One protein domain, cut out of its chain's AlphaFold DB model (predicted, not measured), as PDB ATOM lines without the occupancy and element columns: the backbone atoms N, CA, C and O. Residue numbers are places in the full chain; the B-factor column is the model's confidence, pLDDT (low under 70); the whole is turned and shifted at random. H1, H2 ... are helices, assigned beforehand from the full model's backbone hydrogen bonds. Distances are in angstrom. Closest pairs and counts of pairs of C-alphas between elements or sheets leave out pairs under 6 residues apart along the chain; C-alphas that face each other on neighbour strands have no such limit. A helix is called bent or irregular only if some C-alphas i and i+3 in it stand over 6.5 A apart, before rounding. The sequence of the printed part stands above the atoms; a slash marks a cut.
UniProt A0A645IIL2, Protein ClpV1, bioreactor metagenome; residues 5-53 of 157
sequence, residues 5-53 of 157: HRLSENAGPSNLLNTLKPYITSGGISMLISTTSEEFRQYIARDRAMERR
ATOM      1  N   HIS A   5     -16.405 -47.504 -18.862       66.19
ATOM      2  CA  HIS A   5     -16.395 -48.101 -20.200       66.19
ATOM      3  C   HIS A   5     -17.182 -49.421 -20.270       66.19
ATOM      4  O   HIS A   5     -17.837 -49.686 -21.279       66.19
ATOM      5  N   ARG A   6     -17.236 -50.194 -19.177       68.00
ATOM      6  CA  ARG A   6     -17.987 -51.460 -19.076       68.00
ATOM      7  C   ARG A   6     -19.490 -51.286 -19.254       68.00
ATOM      8  O   ARG A   6     -20.187 -52.227 -19.626       68.00
ATOM      9  N   LEU A   7     -20.003 -50.067 -19.064       65.44
ATOM     10  CA  LEU A   7     -21.396 -49.739 -19.366       65.44
ATOM     11  C   LEU A   7     -21.706 -49.858 -20.862       65.44
ATOM     12  O   LEU A   7     -22.867 -50.054 -21.206       65.44
ATOM     13  N   SER A   8     -20.687 -49.769 -21.723       63.09
ATOM     14  CA  SER A   8     -20.801 -49.811 -23.181       63.09
ATOM     15  C   SER A   8     -20.319 -51.125 -23.816       63.09
ATOM     16  O   SER A   8     -20.505 -51.289 -25.024       63.09
ATOM     17  N   GLU A   9     -19.702 -52.046 -23.067       58.47
ATOM     18  CA  GLU A   9     -19.095 -53.278 -23.618       58.47
ATOM     19  C   GLU A   9     -20.117 -54.338 -24.047       58.47
ATOM     20  O   GLU A   9     -19.855 -55.129 -24.953       58.47
ATOM     21  N   ASN A  10     -21.321 -54.326 -23.472       54.34
ATOM     22  CA  ASN A  10     -22.403 -55.188 -23.934       54.34
ATOM     23  C   ASN A  10     -23.032 -54.582 -25.198       54.34
ATOM     24  O   ASN A  10     -23.996 -53.821 -25.124       54.34
ATOM     25  N   ALA A  11     -22.486 -54.943 -26.362       46.75
ATOM     26  CA  ALA A  11     -22.931 -54.555 -27.706       46.75
ATOM     27  C   ALA A  11     -24.314 -55.128 -28.111       46.75
ATOM     28  O   ALA A  11     -24.556 -55.443 -29.276       46.75
ATOM     29  N   GLY A  12     -25.227 -55.298 -27.153       51.94
ATOM     30  CA  GLY A  12     -26.617 -55.672 -27.383       51.94
ATOM     31  C   GLY A  12     -27.548 -54.451 -27.442       51.94
ATOM     32  O   GLY A  12     -27.175 -53.354 -27.018       51.94
ATOM     33  N   PRO A  13     -28.799 -54.625 -27.909       48.09
ATOM     34  CA  PRO A  13     -29.804 -53.558 -27.965       48.09
ATOM     35  C   PRO A  13     -30.151 -52.939 -26.594       48.09
ATOM     36  O   PRO A  13     -30.736 -51.860 -26.552       48.09
ATOM     37  N   SER A  14     -29.748 -53.564 -25.479       53.94
ATOM     38  CA  SER A  14     -29.834 -53.009 -24.121       53.94
ATOM     39  C   SER A  14     -28.469 -52.549 -23.586       53.94
ATOM     40  O   SER A  14     -28.004 -53.003 -22.539       53.94
ATOM     41  N   ASN A  15     -27.801 -51.645 -24.300       67.62
ATOM     42  CA  ASN A  15     -26.665 -50.922 -23.733       67.62
ATOM     43  C   ASN A  15     -27.160 -50.099 -22.521       67.62
ATOM     44  O   ASN A  15     -28.015 -49.221 -22.670       67.62
ATOM     45  N   LEU A  16     -26.631 -50.380 -21.325       73.00
ATOM     46  CA  LEU A  16     -26.994 -49.696 -20.075       73.00
ATOM     47  C   LEU A  16     -26.812 -48.177 -20.180       73.00
ATOM     48  O   LEU A  16     -27.603 -47.423 -19.611       73.00
ATOM     49  N   LEU A  17     -25.825 -47.715 -20.953       76.06
ATOM     50  CA  LEU A  17     -25.588 -46.294 -21.186       76.06
ATOM     51  C   LEU A  17     -26.772 -45.622 -21.902       76.06
ATOM     52  O   LEU A  17     -27.170 -44.519 -21.527       76.06
ATOM     53  N   ASN A  18     -27.397 -46.307 -22.866       76.44
ATOM     54  CA  ASN A  18     -28.573 -45.796 -23.578       76.44
ATOM     55  C   ASN A  18     -29.806 -45.726 -22.667       76.44
ATOM     56  O   ASN A  18     -30.572 -44.767 -22.753       76.44
ATOM     57  N   THR A  19     -29.964 -46.690 -21.757       82.19
ATOM     58  CA  THR A  19     -31.031 -46.676 -20.743       82.19
ATOM     59  C   THR A  19     -30.857 -45.527 -19.748       82.19
ATOM     60  O   THR A  19     -31.831 -44.893 -19.347       82.19
ATOM     61  N   LEU A  20     -29.616 -45.221 -19.361       81.88
ATOM     62  CA  LEU A  20     -29.307 -44.156 -18.403       81.88
ATOM     63  C   LEU A  20     -29.275 -42.759 -19.037       81.88
ATOM     64  O   LEU A  20     -29.429 -41.757 -18.334       81.88
ATOM     65  N   LYS A  21     -29.126 -42.670 -20.361       83.88
ATOM     66  CA  LYS A  21     -29.051 -41.414 -21.115       83.88
ATOM     67  C   LYS A  21     -30.149 -40.395 -20.774       83.88
ATOM     68  O   LYS A  21     -29.775 -39.253 -20.495       83.88
ATOM     69  N   PRO A  22     -31.462 -40.714 -20.746       85.50
ATOM     70  CA  PRO A  22     -32.483 -39.722 -20.398       85.50
ATOM     71  C   PRO A  22     -32.305 -39.179 -18.978       85.50
ATOM     72  O   PRO A  22     -32.467 -37.981 -18.765       85.50
ATOM     73  N   TYR A  23     -31.890 -40.007 -18.017       86.38
ATOM     74  CA  TYR A  23     -31.679 -39.591 -16.627       86.38
ATOM     75  C   TYR A  23     -30.427 -38.724 -16.459       86.38
ATOM     76  O   TYR A  23     -30.456 -37.730 -15.740       86.38
ATOM     77  N   ILE A  24     -29.345 -39.046 -17.171       85.06
ATOM     78  CA  ILE A  24     -28.096 -38.271 -17.131       85.06
ATOM     79  C   ILE A  24     -28.272 -36.930 -17.859       85.06
ATOM     80  O   ILE A  24     -27.847 -35.883 -17.376       85.06
ATOM     81  N   THR A  25     -28.937 -36.936 -19.017       84.56
ATOM     82  CA  THR A  25     -29.119 -35.725 -19.836       84.56
ATOM     83  C   THR A  25     -30.164 -34.765 -19.280       84.56
ATOM     84  O   THR A  25     -29.987 -33.551 -19.425       84.56
ATOM     85  N   SER A  26     -31.203 -35.276 -18.611       86.56
ATOM     86  CA  SER A  26     -32.180 -34.461 -17.873       86.56
ATOM     87  C   SER A  26     -31.668 -33.971 -16.515       86.56
ATOM     88  O   SER A  26     -32.256 -33.051 -15.955       86.56
ATOM     89  N   GLY A  27     -30.571 -34.539 -15.999       81.75
ATOM     90  CA  GLY A  27     -30.058 -34.233 -14.660       81.75
ATOM     91  C   GLY A  27     -30.840 -34.908 -13.528       81.75
ATOM     92  O   GLY A  27     -30.722 -34.497 -12.379       81.75
ATOM     93  N   GLY A  28     -31.634 -35.939 -13.832       87.94
ATOM     94  CA  GLY A  28     -32.360 -36.729 -12.834       87.94
ATOM     95  C   GLY A  28     -31.458 -37.592 -11.946       87.94
ATOM     96  O   GLY A  28     -31.909 -38.053 -10.901       87.94
ATOM     97  N   ILE A  29     -30.195 -37.804 -12.338       87.00
ATOM     98  CA  ILE A  29     -29.182 -38.486 -11.524       87.00
ATOM     99  C   ILE A  29     -27.827 -37.775 -11.601       87.00
ATOM    100  O   ILE A  29     -27.437 -37.269 -12.654       87.00
ATOM    101  N   SER A  30     -27.082 -37.822 -10.496       85.19
ATOM    102  CA  SER A  30     -25.668 -37.440 -10.429       85.19
ATOM    103  C   SER A  30     -24.811 -38.700 -10.338       85.19
ATOM    104  O   SER A  30     -25.098 -39.586  -9.534       85.19
ATOM    105  N   MET A  31     -23.751 -38.791 -11.143       85.44
ATOM    106  CA  MET A  31     -22.862 -39.954 -11.175       85.44
ATOM    107  C   MET A  31     -21.399 -39.517 -11.220       85.44
ATOM    108  O   MET A  31     -21.032 -38.637 -11.993       85.44
ATOM    109  N   LEU A  32     -20.561 -40.189 -10.429       88.75
ATOM    110  CA  LEU A  32     -19.108 -40.160 -10.573       88.75
ATOM    111  C   LEU A  32     -18.655 -41.397 -11.350       88.75
ATOM    112  O   LEU A  32     -19.071 -42.520 -11.031       88.75
ATOM    113  N   ILE A  33     -17.810 -41.180 -12.355       87.38
ATOM    114  CA  ILE A  33     -17.208 -42.228 -13.178       87.38
ATOM    115  C   ILE A  33     -15.685 -42.182 -13.056       87.38
ATOM    116  O   ILE A  33     -15.102 -41.100 -13.006       87.38
ATOM    117  N   SER A  34     -15.059 -43.353 -13.012       89.38
ATOM    118  CA  SER A  34     -13.610 -43.530 -13.118       89.38
ATOM    119  C   SER A  34     -13.327 -44.254 -14.433       89.38
ATOM    120  O   SER A  34     -13.957 -45.270 -14.731       89.38
ATOM    121  N   THR A  35     -12.484 -43.668 -15.281       86.19
ATOM    122  CA  THR A  35     -12.145 -44.186 -16.614       86.19
ATOM    123  C   THR A  35     -10.904 -43.467 -17.133       86.19
ATOM    124  O   THR A  35     -10.594 -42.356 -16.686       86.19
ATOM    125  N   THR A  36     -10.190 -44.073 -18.078       87.31
ATOM    126  CA  THR A  36      -9.091 -43.382 -18.759       87.31
ATOM    127  C   THR A  36      -9.637 -42.334 -19.733       87.31
ATOM    128  O   THR A  36     -10.775 -42.406 -20.202       87.31
ATOM    129  N   SER A  37      -8.830 -41.328 -20.078       86.75
ATOM    130  CA  SER A  37      -9.258 -40.313 -21.054       86.75
ATOM    131  C   SER A  37      -9.544 -40.909 -22.437       86.75
ATOM    132  O   SER A  37     -10.363 -40.373 -23.182       86.75
ATOM    133  N   GLU A  38      -8.857 -41.993 -22.790       86.75
ATOM    134  CA  GLU A  38      -9.067 -42.721 -24.039       86.75
ATOM    135  C   GLU A  38     -10.410 -43.449 -24.039       86.75
ATOM    136  O   GLU A  38     -11.228 -43.221 -24.931       86.75
ATOM    137  N   GLU A  39     -10.690 -44.216 -22.989       85.81
ATOM    138  CA  GLU A  39     -11.973 -44.887 -22.798       85.81
ATOM    139  C   GLU A  39     -13.142 -43.898 -22.747       85.81
ATOM    140  O   GLU A  39     -14.172 -44.122 -23.385       85.81
ATOM    141  N   PHE A  40     -12.993 -42.765 -22.051       87.50
ATOM    142  CA  PHE A  40     -14.029 -41.732 -22.024       87.50
ATOM    143  C   PHE A  40     -14.367 -41.252 -23.439       87.50
ATOM    144  O   PHE A  40     -15.543 -41.185 -23.805       87.50
ATOM    145  N   ARG A  41     -13.350 -40.968 -24.265       86.56
ATOM    146  CA  ARG A  41     -13.551 -40.571 -25.667       86.56
ATOM    147  C   ARG A  41     -14.186 -41.686 -26.491       86.56
ATOM    148  O   ARG A  41     -15.073 -41.426 -27.301       86.56
ATOM    149  N   GLN A  42     -13.741 -42.920 -26.278       85.00
ATOM    150  CA  GLN A  42     -14.178 -44.071 -27.051       85.00
ATOM    151  C   GLN A  42     -15.606 -44.507 -26.723       85.00
ATOM    152  O   GLN A  42     -16.304 -44.921 -27.641       85.00
ATOM    153  N   TYR A  43     -16.056 -44.429 -25.473       82.12
ATOM    154  CA  TYR A  43     -17.321 -45.043 -25.055       82.12
ATOM    155  C   TYR A  43     -18.390 -44.035 -24.626       82.12
ATOM    156  O   TYR A  43     -19.575 -44.322 -24.769       82.12
ATOM    157  N   ILE A  44     -18.005 -42.848 -24.146       82.75
ATOM    158  CA  ILE A  44     -18.944 -41.869 -23.572       82.75
ATOM    159  C   ILE A  44     -19.050 -40.623 -24.458       82.75
ATOM    160  O   ILE A  44     -20.150 -40.235 -24.850       82.75
ATOM    161  N   ALA A  45     -17.919 -40.029 -24.849       84.75
ATOM    162  CA  ALA A  45     -17.892 -38.798 -25.646       84.75
ATOM    163  C   ALA A  45     -18.316 -38.990 -27.116       84.75
ATOM    164  O   ALA A  45     -18.446 -38.014 -27.849       84.75
ATOM    165  N   ARG A  46     -18.591 -40.230 -27.555       83.62
ATOM    166  CA  ARG A  46     -19.245 -40.484 -28.852       83.62
ATOM    167  C   ARG A  46     -20.605 -39.792 -28.953       83.62
ATOM    168  O   ARG A  46     -21.026 -39.434 -30.051       83.62
ATOM    169  N   ASP A  47     -21.290 -39.608 -27.824       85.06
ATOM    170  CA  ASP A  47     -22.562 -38.899 -27.754       85.06
ATOM    171  C   ASP A  47     -22.388 -37.485 -27.183       85.06
ATOM    172  O   ASP A  47     -22.149 -37.285 -25.988       85.06
ATOM    173  N   ARG A  48     -22.598 -36.481 -28.038       85.56
ATOM    174  CA  ARG A  48     -22.444 -35.061 -27.695       85.56
ATOM    175  C   ARG A  48     -23.361 -34.596 -26.556       85.56
ATOM    176  O   ARG A  48     -23.030 -33.637 -25.858       85.56
ATOM    177  N   ALA A  49     -24.531 -35.212 -26.373       85.31
ATOM    178  CA  ALA A  49     -25.435 -34.852 -25.280       85.31
ATOM    179  C   ALA A  49     -24.905 -35.349 -23.930       85.31
ATOM    180  O   ALA A  49     -25.080 -34.665 -22.921       85.31
ATOM    181  N   MET A  50     -24.240 -36.508 -23.919       83.38
ATOM    182  CA  MET A  50     -23.604 -37.055 -22.722       83.38
ATOM    183  C   MET A  50     -22.308 -36.320 -22.393       83.38
ATOM    184  O   MET A  50     -22.130 -35.912 -21.250       83.38
ATOM    185  N   GLU A  51     -21.457 -36.069 -23.391       86.38
ATOM    186  CA  GLU A  51     -20.191 -35.340 -23.226       86.38
ATOM    187  C   GLU A  51     -20.384 -34.010 -22.478       86.38
ATOM    188  O   GLU A  51     -19.681 -33.726 -21.516       86.38
ATOM    189  N   ARG A  52     -21.414 -33.235 -22.840       86.62
ATOM    190  CA  ARG A  52     -21.732 -31.938 -22.212       86.62
ATOM    191  C   ARG A  52     -22.193 -32.019 -20.754       86.62
ATOM    192  O   ARG A  52     -22.276 -30.986 -20.095       86.62
ATOM    193  N   ARG A  53     -22.585 -33.200 -20.273       88.75
ATOM    194  CA  ARG A  53     -23.072 -33.416 -18.901       88.75
ATOM    195  C   ARG A  53     -21.997 -33.952 -17.970       88.75
ATOM    196  O   ARG A  53     -22.168 -33.861 -16.757       88.75
TER     197      ARG A  53
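This is residues 5 to 53 of the 157 residues of the protein "Protein ClpV1" of bioreactor metagenome (UniProt A0A645IIL2). Three short helices stand with their centres at the corners of a triangle, the four-residue H3 making the corner between H1 and H2, while residues 27 to 36 lead from the end of H1 across to the start of H2 by another way. Residues 5 to 15, a stretch with no named helix, come before H1; of these, residues 5 to 7 are a short helical run and residues 8 to 15 form a loop. The printed part has 49 residues with three named helices, in the order H1, H2, H3, and no named strand; the class is all helix, though under half of the residues, 23 of 49, are in named elements. The whole is compact, with a radius of gyration of the C-alphas of 10.4 A, and rounded, its C-alphas spanning 25 by 24 by 18 A.

Residues 5 to 15 come before the longest helix, H1, residues 16 to 26. H1 is irregular: C-alphas 19 and 22 are 7.1 A apart. A short link of 10 residues leads from it to H2, residues 37 to 44. H1 and H2 are apart, but only just, their closest C-alphas being 8.3 A from each other. A tight link of 3 residues leads from H2 to H3, residues 48 to 51. H1 and H3 touch, with 4 pairs of C-alphas within 8 A; the closest C-alphas are those of Thr 25 and Met 50, 6.4 A apart. The centres of H1 and H3 are 10.4 A apart. H2 and H3 are close but not clearly touching, with 2 pairs of C-alphas within 8 A; their closest C-alphas are those of Ile 44 and Glu 51, 6.7 A apart. The centres of H2 and H3 are 11.8 A apart. Every O i to N i+4 pair is within hydrogen-bond range in H2, and 5 of 7 are in H1; H3 is too short for such a pair, and its one O i to N i+3 pair is not within range.

The printed part begins with C-alpha 5 at (-16.395, -48.101, -20.200). H1 runs from Leu 16, with its C-alpha at (-26.994, -49.696, -20.075), to Ser 26, 16.2 A from first to last C-alpha. H2 runs from Ser 37 to Ile 44, 10.1 A from first to last C-alpha. H3 runs from Arg 48 to Glu 51, where C-alpha 51 is at (-20.191, -35.340, -23.226); its first and last C-alphas are 5.0 A apart.

The two C-alphas farthest apart are those of Gly 28 and Glu 38, 26.5 A. The C-alphas of His 5 and Arg 53, the first and last printed residues, are 16.2 A apart. The printed part has no cut, and neither link is long. The mean pLDDT of the printed part is 78.9; residues 5 to 15 are under 70, where the model's confidence is low.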